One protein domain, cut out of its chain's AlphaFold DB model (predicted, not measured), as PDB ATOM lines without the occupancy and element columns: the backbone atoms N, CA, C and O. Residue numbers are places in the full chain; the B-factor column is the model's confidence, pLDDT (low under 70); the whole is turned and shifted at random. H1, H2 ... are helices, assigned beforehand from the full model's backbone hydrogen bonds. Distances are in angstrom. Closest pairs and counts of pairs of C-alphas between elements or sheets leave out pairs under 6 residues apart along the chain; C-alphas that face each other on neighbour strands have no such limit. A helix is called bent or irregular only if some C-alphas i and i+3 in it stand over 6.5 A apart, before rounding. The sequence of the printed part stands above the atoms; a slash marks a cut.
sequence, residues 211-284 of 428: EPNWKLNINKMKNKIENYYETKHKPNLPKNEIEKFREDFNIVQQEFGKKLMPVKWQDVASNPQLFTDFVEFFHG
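What this domain is: This is residues 211 to 284 of the 428 residues of an uncharacterized protein of Parageobacillus thermoglucosidasius (UniProt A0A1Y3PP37). Two long helices, H1 and the kinked H2, make a helical hairpin that is close together near the first residues of H1, and H4 packs on H1 at a steep tilt. The short H3 packs beside the first part of H2, and the tight link after it turns the backbone into H4. The 74 printed residues hold four named helices, in the order H1, H2, H3, H4, and no named strand; the class is all helix. The whole is compact, with a radius of gyration of the C-alphas of 11.5 A, and its C-alphas span 34 by 27 by 19 A.

Where its parts are: Find C-alpha 213 at (152.604, 184.489, 121.881); from there H1, residues 213 to 232, runs 28.6 A to C-alpha 232 at (159.794, 203.942, 102.157). Next look at H2, residues 239 to 256, which is 24.1 A from first to last C-alpha. It is irregular, with C-alphas 244 and 247 7.6 A apart, and has a kink of 48 degrees near residue 247. H3, residues 265 to 270, is 8.5 A long. Then H4, residues 272 to 284, runs 18.7 A and ends at C-alpha 284, at (142.388, 192.013, 114.359).

How they stand to each other: Start with the hub, shared by H2 and H4, which touch three other helices each. H1 and H2 form a hairpin and run opposite ways at a shallow tilt of 21 degrees. H1 touches H2 with residues 213 to 221 alone, and the closest C-alphas are those of Trp 214 and Val 252, at 4.6 A. H2 and H3 form another hairpin, with a shallow tilt of 22 degrees; their closest C-alphas, those of Ile 242 and Ala 269, are 6.1 A apart. H1 and H4 touch and run opposite ways at a steep tilt of 51 degrees, with the C-alphas of Ile 218 and Val 279 closest, at 6.0 A. H2 and H4 only just touch, only at their ends, with 3 pairs of C-alphas within 8 A; the closest, Lys 239 and Pro 272, are 6.6 A apart. H3 and H4 touch only at the corner, where the C-alphas of Val 268 and Phe 275 are closest, at 4.7 A. H1 and H3 are apart. On the backbone, every O i to N i+4 pair is within hydrogen-bond range in H1, H3 and H4, and in H2 it is 9 of 14.

The domain as a whole: Look at Thr 231 and Lys 259 for the two C-alphas farthest apart, 36.0 A. The printed part has no cut. The link from H3 to H4 is tight, those from H1 to H2 and from H2 to H3 are short, and none is long. The mean pLDDT of the printed part is 95.5, and no printed residue is under 70.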
ATOM      1  N   GLU A 211     149.473 189.542 126.116       87.38
ATOM      2  CA  GLU A 211     149.096 189.100 124.774       87.38
ATOM      3  C   GLU A 211     149.593 187.661 124.558       87.38
ATOM      4  O   GLU A 211     150.680 187.316 125.040       87.38
ATOM      5  N   PRO A 212     148.839 186.811 123.840       92.56
ATOM      6  CA  PRO A 212     149.300 185.475 123.493       92.56
ATOM      7  C   PRO A 212     150.506 185.536 122.553       92.56
ATOM      8  O   PRO A 212     150.724 186.512 121.831       92.56
ATOM      9  N   ASN A 213     151.321 184.486 122.570       94.38
ATOM     10  CA  ASN A 213     152.604 184.489 121.881       94.38
ATOM     11  C   ASN A 213     152.442 184.620 120.356       94.38
ATOM     12  O   ASN A 213     153.138 185.437 119.749       94.38
ATOM     13  N   TRP A 214     151.457 183.960 119.737       96.19
ATOM     14  CA  TRP A 214     151.116 184.206 118.329       96.19
ATOM     15  C   TRP A 214     150.890 185.699 118.029       96.19
ATOM     16  O   TRP A 214     151.380 186.225 117.032       96.19
ATOM     17  N   LYS A 215     150.208 186.419 118.924       96.06
ATOM     18  CA  LYS A 215     149.845 187.827 118.748       96.06
ATOM     19  C   LYS A 215     151.043 188.751 118.928       96.06
ATOM     20  O   LYS A 215     151.168 189.723 118.186       96.06
ATOM     21  N   LEU A 216     151.973 188.419 119.825       95.94
ATOM     22  CA  LEU A 216     153.263 189.112 119.924       95.94
ATOM     23  C   LEU A 216     154.053 189.013 118.612       95.94
ATOM     24  O   LEU A 216     154.587 190.016 118.143       95.94
ATOM     25  N   ASN A 217     154.091 187.832 117.995       97.88
ATOM     26  CA  ASN A 217     154.779 187.611 116.720       97.88
ATOM     27  C   ASN A 217     154.093 188.348 115.559       97.88
ATOM     28  O   ASN A 217     154.760 189.010 114.764       97.88
ATOM     29  N   ILE A 218     152.760 188.361 115.522       98.00
ATOM     30  CA  ILE A 218     151.992 189.176 114.569       98.00
ATOM     31  C   ILE A 218     152.243 190.676 114.772       98.00
ATOM     32  O   ILE A 218     152.418 191.401 113.794       98.00
ATOM     33  N   ASN A 219     152.336 191.156 116.015       97.31
ATOM     34  CA  ASN A 219     152.666 192.555 116.299       97.31
ATOM     35  C   ASN A 219     154.078 192.913 115.803       97.31
ATOM     36  O   ASN A 219     154.264 193.993 115.246       97.31
ATOM     37  N   LYS A 220     155.067 192.012 115.927       97.56
ATOM     38  CA  LYS A 220     156.406 192.220 115.338       97.56
ATOM     39  C   LYS A 220     156.330 192.385 113.817       97.56
ATOM     40  O   LYS A 220     156.919 193.325 113.284       97.56
ATOM     41  N   MET A 221     155.601 191.498 113.132       97.75
ATOM     42  CA  MET A 221     155.407 191.580 111.679       97.75
ATOM     43  C   MET A 221     154.716 192.894 111.292       97.75
ATOM     44  O   MET A 221     155.185 193.595 110.396       97.75
ATOM     45  N   LYS A 222     153.646 193.269 112.004       97.44
ATOM     46  CA  LYS A 222     152.895 194.502 111.749       97.44
ATOM     47  C   LYS A 222     153.751 195.753 111.926       97.44
ATOM     48  O   LYS A 222     153.813 196.565 111.010       97.44
ATOM     49  N   ASN A 223     154.482 195.859 113.035       97.12
ATOM     50  CA  ASN A 223     155.379 196.989 113.292       97.12
ATOM     51  C   ASN A 223     156.429 197.142 112.181       97.12
ATOM     52  O   ASN A 223     156.823 198.254 111.830       97.12
ATOM     53  N   LYS A 224     156.894 196.028 111.602       96.88
ATOM     54  CA  LYS A 224     157.826 196.061 110.473       96.88
ATOM     55  C   LYS A 224     157.171 196.572 109.189       96.88
ATOM     56  O   LYS A 224     157.819 197.339 108.478       96.88
ATOM     57  N   ILE A 225     155.936 196.158 108.894       96.00
ATOM     58  CA  ILE A 225     155.158 196.668 107.752       96.00
ATOM     59  C   ILE A 225     154.948 198.181 107.903       96.00
ATOM     60  O   ILE A 225     155.274 198.929 106.984       96.00
ATOM     61  N   GLU A 226     154.486 198.635 109.070       95.50
ATOM     62  CA  GLU A 226     154.213 200.052 109.349       95.50
ATOM     63  C   GLU A 226     155.477 200.911 109.220       95.50
ATOM     64  O   GLU A 226     155.494 201.867 108.447       95.50
ATOM     65  N   ASN A 227     156.583 200.511 109.856       95.94
ATOM     66  CA  ASN A 227     157.863 201.218 109.737       95.94
ATOM     67  C   ASN A 227     158.374 201.253 108.282       95.94
ATOM     68  O   ASN A 227     158.939 202.244 107.816       95.94
ATOM     69  N   TYR A 228     158.173 200.177 107.517       94.75
ATOM     70  CA  TYR A 228     158.538 200.176 106.102       94.75
ATOM     71  C   TYR A 228     157.685 201.155 105.287       94.75
ATOM     72  O   TYR A 228     158.232 201.882 104.457       94.75
ATOM     73  N   TYR A 229     156.379 201.224 105.545       93.00
ATOM     74  CA  TYR A 229     155.503 202.208 104.913       93.00
ATOM     75  C   TYR A 229     155.908 203.643 105.268       93.00
ATOM     76  O   TYR A 229     156.042 204.473 104.371       93.00
ATOM     77  N   GLU A 230     156.187 203.930 106.540       93.12
ATOM     78  CA  GLU A 230     156.617 205.257 106.998       93.12
ATOM     79  C   GLU A 230     157.949 205.690 106.374       93.12
ATOM     80  O   GLU A 230     158.093 206.833 105.946       93.12
ATOM     81  N   THR A 231     158.920 204.778 106.278       94.12
ATOM     82  CA  THR A 231     160.279 205.107 105.808       94.12
ATOM     83  C   THR A 231     160.456 205.021 104.295       94.12
ATOM     84  O   THR A 231     161.364 205.653 103.748       94.12
ATOM     85  N   LYS A 232     159.656 204.202 103.602       93.69
ATOM     86  CA  LYS A 232     159.794 203.942 102.157       93.69
ATOM     87  C   LYS A 232     158.583 204.363 101.335       93.69
ATOM     88  O   LYS A 232     158.672 204.283 100.111       93.69
ATOM     89  N   HIS A 233     157.483 204.777 101.966       91.25
ATOM     90  CA  HIS A 233     156.207 205.100 101.314       91.25
ATOM     91  C   HIS A 233     155.717 203.989 100.372       91.25
ATOM     92  O   HIS A 233     155.170 204.245  99.301       91.25
ATOM     93  N   LYS A 234     155.948 202.729 100.762       88.81
ATOM     94  CA  LYS A 234     155.537 201.536 100.015       88.81
ATOM     95  C   LYS A 234     154.633 200.665 100.885       88.81
ATOM     96  O   LYS A 234     154.995 200.415 102.031       88.81
ATOM     97  N   PRO A 235     153.499 200.175 100.354       85.00
ATOM     98  CA  PRO A 235     152.486 199.492 101.160       85.00
ATOM     99  C   PRO A 235     152.901 198.088 101.611       85.00
ATOM    100  O   PRO A 235     152.434 197.625 102.642       85.00
ATOM    101  N   ASN A 236     153.785 197.417 100.864       93.50
ATOM    102  CA  ASN A 236     154.114 196.010 101.081       93.50
ATOM    103  C   ASN A 236     155.622 195.791 101.240       93.50
ATOM    104  O   ASN A 236     156.429 196.391 100.520       93.50
ATOM    105  N   LEU A 237     155.993 194.888 102.152       94.50
ATOM    106  CA  LEU A 237     157.379 194.470 102.358       94.50
ATOM    107  C   LEU A 237     157.902 193.667 101.156       94.50
ATOM    108  O   LEU A 237     157.182 192.837 100.604       94.50
ATOM    109  N   PRO A 238     159.167 193.850 100.746       94.62
ATOM    110  CA  PRO A 238     159.763 193.008  99.719       94.62
ATOM    111  C   PRO A 238     160.006 191.587 100.250       94.62
ATOM    112  O   PRO A 238     160.217 191.377 101.446       94.62
ATOM    113  N   LYS A 239     160.040 190.607  99.341       94.88
ATOM    114  CA  LYS A 239     160.173 189.175  99.658       94.88
ATOM    115  C   LYS A 239     161.315 188.846 100.629       94.88
ATOM    116  O   LYS A 239     161.132 188.068 101.553       94.88
ATOM    117  N   ASN A 240     162.485 189.455 100.453       94.69
ATOM    118  CA  ASN A 240     163.648 189.230 101.317       94.69
ATOM    119  C   ASN A 240     163.441 189.691 102.772       94.69
ATOM    120  O   ASN A 240     164.061 189.137 103.676       94.69
ATOM    121  N   GLU A 241     162.601 190.701 103.009       96.00
ATOM    122  CA  GLU A 241     162.210 191.097 104.366       96.00
ATOM    123  C   GLU A 241     161.140 190.158 104.925       96.00
ATOM    124  O   GLU A 241     161.203 189.823 106.104       96.00
ATOM    125  N   ILE A 242     160.204 189.696 104.088       97.06
ATOM    126  CA  ILE A 242     159.170 188.728 104.483       97.06
ATOM    127  C   ILE A 242     159.805 187.416 104.954       97.06
ATOM    128  O   ILE A 242     159.436 186.918 106.011       97.06
ATOM    129  N   GLU A 243     160.810 186.895 104.240       97.00
ATOM    130  CA  GLU A 243     161.480 185.627 104.586       97.00
ATOM    131  C   GLU A 243     162.063 185.599 106.012       97.00
ATOM    132  O   GLU A 243     162.190 184.533 106.614       97.00
ATOM    133  N   LYS A 244     162.363 186.767 106.597       97.50
ATOM    134  CA  LYS A 244     162.865 186.882 107.977       97.50
ATOM    135  C   LYS A 244     161.821 186.494 109.030       97.50
ATOM    136  O   LYS A 244     162.208 186.156 110.141       97.50
ATOM    137  N   PHE A 245     160.534 186.505 108.681       98.06
ATOM    138  CA  PHE A 245     159.413 186.185 109.575       98.06
ATOM    139  C   PHE A 245     158.960 184.724 109.505       98.06
ATOM    140  O   PHE A 245     157.885 184.385 110.001       98.06
ATOM    141  N   ARG A 246     159.756 183.837 108.895       97.69
ATOM    142  CA  ARG A 246     159.405 182.416 108.779       97.69
ATOM    143  C   ARG A 246     159.170 181.761 110.136       97.69
ATOM    144  O   ARG A 246     158.216 181.006 110.291       97.69
ATOM    145  N   GLU A 247     160.024 182.063 111.109       97.94
ATOM    146  CA  GLU A 247     159.906 181.481 112.444       97.94
ATOM    147  C   GLU A 247     158.713 182.052 113.211       97.94
ATOM    148  O   GLU A 247     157.929 181.301 113.786       97.94
ATOM    149  N   ASP A 248     158.495 183.366 113.124       98.19
ATOM    150  CA  ASP A 248     157.312 184.017 113.684       98.19
ATOM    151  C   ASP A 248     156.011 183.421 113.094       98.19
ATOM    152  O   ASP A 248     155.051 183.179 113.827       98.19
ATOM    153  N   PHE A 249     155.975 183.110 111.790       97.81
ATOM    154  CA  PHE A 249     154.845 182.422 111.149       97.81
ATOM    155  C   PHE A 249     154.677 180.978 111.643       97.81
ATOM    156  O   PHE A 249     153.549 180.543 111.879       97.81
ATOM    157  N   ASN A 250     155.773 180.229 111.809       97.44
ATOM    158  CA  ASN A 250     155.730 178.856 112.322       97.44
ATOM    159  C   ASN A 250     155.129 178.800 113.730       97.44
ATOM    160  O   ASN A 250     154.314 177.920 114.002       97.44
ATOM    161  N   ILE A 251     155.476 179.760 114.592       97.06
ATOM    162  CA  ILE A 251     154.904 179.890 115.939       97.06
ATOM    163  C   ILE A 251     153.386 180.095 115.862       97.06
ATOM    164  O   ILE A 251     152.629 179.366 116.503       97.06
ATOM    165  N   VAL A 252     152.925 181.036 115.030       97.31
ATOM    166  CA  VAL A 252     151.486 181.275 114.820       97.31
ATOM    167  C   VAL A 252     150.797 180.001 114.315       97.31
ATOM    168  O   VAL A 252     149.759 179.600 114.839       97.31
ATOM    169  N   GLN A 253     151.399 179.311 113.342       96.81
ATOM    170  CA  GLN A 253     150.872 178.055 112.811       96.81
ATOM    171  C   GLN A 253     150.812 176.939 113.858       96.81
ATOM    172  O   GLN A 253     149.892 176.122 113.810       96.81
ATOM    173  N   GLN A 254     151.771 176.867 114.778       96.25
ATOM    174  CA  GLN A 254     151.783 175.863 115.835       96.25
ATOM    175  C   GLN A 254     150.630 176.076 116.824       96.25
ATOM    176  O   GLN A 254     149.986 175.102 117.211       96.25
ATOM    177  N   GLU A 255     150.342 177.325 117.197       95.00
ATOM    178  CA  GLU A 255     149.289 177.660 118.167       95.00
ATOM    179  C   GLU A 255     147.872 177.467 117.593       95.00
ATOM    180  O   GLU A 255     146.986 176.965 118.286       95.00
ATOM    181  N   PHE A 256     147.658 177.785 116.310       95.06
ATOM    182  CA  PHE A 256     146.358 177.603 115.641       95.06
ATOM    183  C   PHE A 256     146.180 176.216 115.005       95.06
ATOM    184  O   PHE A 256     145.059 175.754 114.784       95.06
ATOM    185  N   GLY A 257     147.282 175.535 114.696       94.00
ATOM    186  CA  GLY A 257     147.292 174.312 113.907       94.00
ATOM    187  C   GLY A 257     147.004 174.555 112.421       94.00
ATOM    188  O   GLY A 257     146.361 175.520 112.010       94.00
ATOM    189  N   LYS A 258     147.440 173.620 111.569       90.06
ATOM    190  CA  LYS A 258     147.330 173.740 110.100       90.06
ATOM    191  C   LYS A 258     145.898 173.936 109.585       90.06
ATOM    192  O   LYS A 258     145.731 174.525 108.526       90.06
ATOM    193  N   LYS A 259     144.885 173.438 110.305       91.12
ATOM    194  CA  LYS A 259     143.470 173.522 109.904       91.12
ATOM    195  C   LYS A 259     142.899 174.941 110.029       91.12
ATOM    196  O   LYS A 259     142.022 175.293 109.253       91.12
ATOM    197  N   LEU A 260     143.377 175.731 110.995       94.19
ATOM    198  CA  LEU A 260     142.893 177.097 111.239       94.19
ATOM    199  C   LEU A 260     143.784 178.165 110.596       94.19
ATOM    200  O   LEU A 260     143.478 179.351 110.670       94.19
ATOM    201  N   MET A 261     144.870 177.757 109.937       95.44
ATOM    202  CA  MET A 261     145.693 178.661 109.148       95.44
ATOM    203  C   MET A 261     145.013 178.958 107.805       95.44
ATOM    204  O   MET A 261     144.772 178.023 107.041       95.44
ATOM    205  N   PRO A 262     144.756 180.233 107.464       94.94
ATOM    206  CA  PRO A 262     144.096 180.579 106.207       94.94
ATOM    207  C   PRO A 262     145.002 180.422 104.975       94.94
ATOM    208  O   PRO A 262     144.514 180.394 103.848       94.94
ATOM    209  N   VAL A 263     146.321 180.339 105.178       95.75
ATOM    210  CA  VAL A 263     147.351 180.356 104.129       95.75
ATOM    211  C   VAL A 263     148.553 179.493 104.520       95.75
ATOM    212  O   VAL A 263     148.793 179.243 105.707       95.75
ATOM    213  N   LYS A 264     149.345 179.053 103.533       95.81
ATOM    214  CA  LYS A 264     150.634 178.379 103.762       95.81
ATOM    215  C   LYS A 264     151.787 179.377 103.668       95.81
ATOM    216  O   LYS A 264     151.688 180.390 102.982       95.81
ATOM    217  N   TRP A 265     152.915 179.046 104.306       96.38
ATOM    218  CA  TRP A 265     154.121 179.882 104.276       96.38
ATOM    219  C   TRP A 265     154.584 180.194 102.845       96.38
ATOM    220  O   TRP A 265     154.918 181.329 102.534       96.38
ATOM    221  N   GLN A 266     154.582 179.192 101.961       95.62
ATOM    222  CA  GLN A 266     155.043 179.348 100.579       95.62
ATOM    223  C   GLN A 266     154.235 180.408  99.813       95.62
ATOM    224  O   GLN A 266     154.799 181.149  99.004       95.62
ATOM    225  N   ASP A 267     152.938 180.512 100.105       95.19
ATOM    226  CA  ASP A 267     152.039 181.466  99.462       95.19
ATOM    227  C   ASP A 267     152.324 182.888  99.973       95.19
ATOM    228  O   ASP A 267     152.546 183.801  99.178       95.19
ATOM    229  N   VAL A 268     152.417 183.082 101.297       95.06
ATOM    230  CA  VAL A 268     152.710 184.409 101.882       95.06
ATOM    231  C   VAL A 268     154.124 184.894 101.561       95.06
ATOM    232  O   VAL A 268     154.324 186.072 101.284       95.06
ATOM    233  N   ALA A 269     155.111 183.997 101.527       94.31
ATOM    234  CA  ALA A 269     156.498 184.344 101.221       94.31
ATOM    235  C   ALA A 269     156.695 184.769  99.757       94.31
ATOM    236  O   ALA A 269     157.642 185.484  99.427       94.31
ATOM    237  N   SER A 270     155.816 184.329  98.853       94.31
ATOM    238  CA  SER A 270     155.871 184.683  97.432       94.31
ATOM    239  C   SER A 270     154.954 185.847  97.050       94.31
ATOM    240  O   SER A 270     155.168 186.448  95.997       94.31
ATOM    241  N   ASN A 271     153.998 186.216  97.907       96.12
ATOM    242  CA  ASN A 271     153.025 187.271  97.650       96.12
ATOM    243  C   ASN A 271     153.021 188.328  98.779       96.12
ATOM    244  O   ASN A 271     152.381 188.124  99.813       96.12
ATOM    245  N   PRO A 272     153.676 189.489  98.571       95.44
ATOM    246  CA  PRO A 272     153.728 190.564  99.558       95.44
ATOM    247  C   PRO A 272     152.374 191.085 100.042       95.44
ATOM    248  O   PRO A 272     152.249 191.416 101.216       95.44
ATOM    249  N   GLN A 273     151.368 191.148  99.164       95.69
ATOM    250  CA  GLN A 273     150.028 191.579  99.563       95.69
ATOM    251  C   GLN A 273     149.385 190.541 100.484       95.69
ATOM    252  O   GLN A 273     148.859 190.898 101.531       95.69
ATOM    253  N   LEU A 274     149.510 189.253 100.148       96.81
ATOM    254  CA  LEU A 274     148.977 188.166 100.970       96.81
ATOM    255  C   LEU A 274     149.634 188.110 102.355       96.81
ATOM    256  O   LEU A 274     148.970 187.781 103.336       96.81
ATOM    257  N   PHE A 275     150.927 188.439 102.454       97.44
ATOM    258  CA  PHE A 275     151.598 188.590 103.745       97.44
ATOM    259  C   PHE A 275     150.988 189.731 104.568       97.44
ATOM    260  O   PHE A 275     150.674 189.527 105.740       97.44
ATOM    261  N   THR A 276     150.769 190.904 103.963       96.75
ATOM    262  CA  THR A 276     150.094 192.030 104.625       96.75
ATOM    263  C   THR A 276     148.687 191.640 105.080       96.75
ATOM    264  O   THR A 276     148.362 191.822 106.252       96.75
ATOM    265  N   ASP A 277     147.890 191.015 104.210       96.31
ATOM    266  CA  ASP A 277     146.524 190.580 104.524       96.31
ATOM    267  C   ASP A 277     146.508 189.553 105.669       96.31
ATOM    268  O   ASP A 277     145.683 189.643 106.578       96.31
ATOM    269  N   PHE A 278     147.455 188.604 105.676       97.81
ATOM    270  CA  PHE A 278     147.639 187.642 106.767       97.81
ATOM    271  C   PHE A 278     147.932 188.346 108.096       97.81
ATOM    272  O   PHE A 278     147.283 188.061 109.106       97.81
ATOM    273  N   VAL A 279     148.881 189.285 108.100       98.12
ATOM    274  CA  VAL A 279     149.258 190.033 109.305       98.12
ATOM    275  C   VAL A 279     148.091 190.880 109.806       98.12
ATOM    276  O   VAL A 279     147.803 190.861 111.002       98.12
ATOM    277  N   GLU A 280     147.383 191.594 108.930       96.81
ATOM    278  CA  GLU A 280     146.222 192.409 109.306       96.81
ATOM    279  C   GLU A 280     145.057 191.566 109.835       96.81
ATOM    280  O   GLU A 280     144.429 191.934 110.836       96.81
ATOM    281  N   PHE A 281     144.798 190.419 109.200       97.88
ATOM    282  CA  PHE A 281     143.782 189.469 109.629       97.88
ATOM    283  C   PHE A 281     144.032 188.997 111.053       97.88
ATOM    284  O   PHE A 281     143.201 189.259 111.922       97.88
ATOM    285  N   PHE A 282     145.197 188.401 111.319       97.81
ATOM    286  CA  PHE A 282     145.554 187.945 112.663       97.81
ATOM    287  C   PHE A 282     145.671 189.109 113.652       97.81
ATOM    288  O   PHE A 282     145.352 188.961 114.832       97.81
ATOM    289  N   HIS A 283     146.088 190.292 113.200       96.44
ATOM    290  CA  HIS A 283     146.171 191.448 114.079       96.44
ATOM    291  C   HIS A 283     144.789 191.879 114.591       96.44
ATOM    292  O   HIS A 283     144.697 192.337 115.727       96.44
ATOM    293  N   GLY A 284     143.718 191.733 113.818       95.81
ATOM    294  CA  GLY A 284     142.388 192.013 114.359       95.81
ATOM    295  C   GLY A 284     141.227 191.989 113.382       95.81
ATOM    296  O   GLY A 284     140.098 191.900 113.855       95.81
TER     297      GLY A 284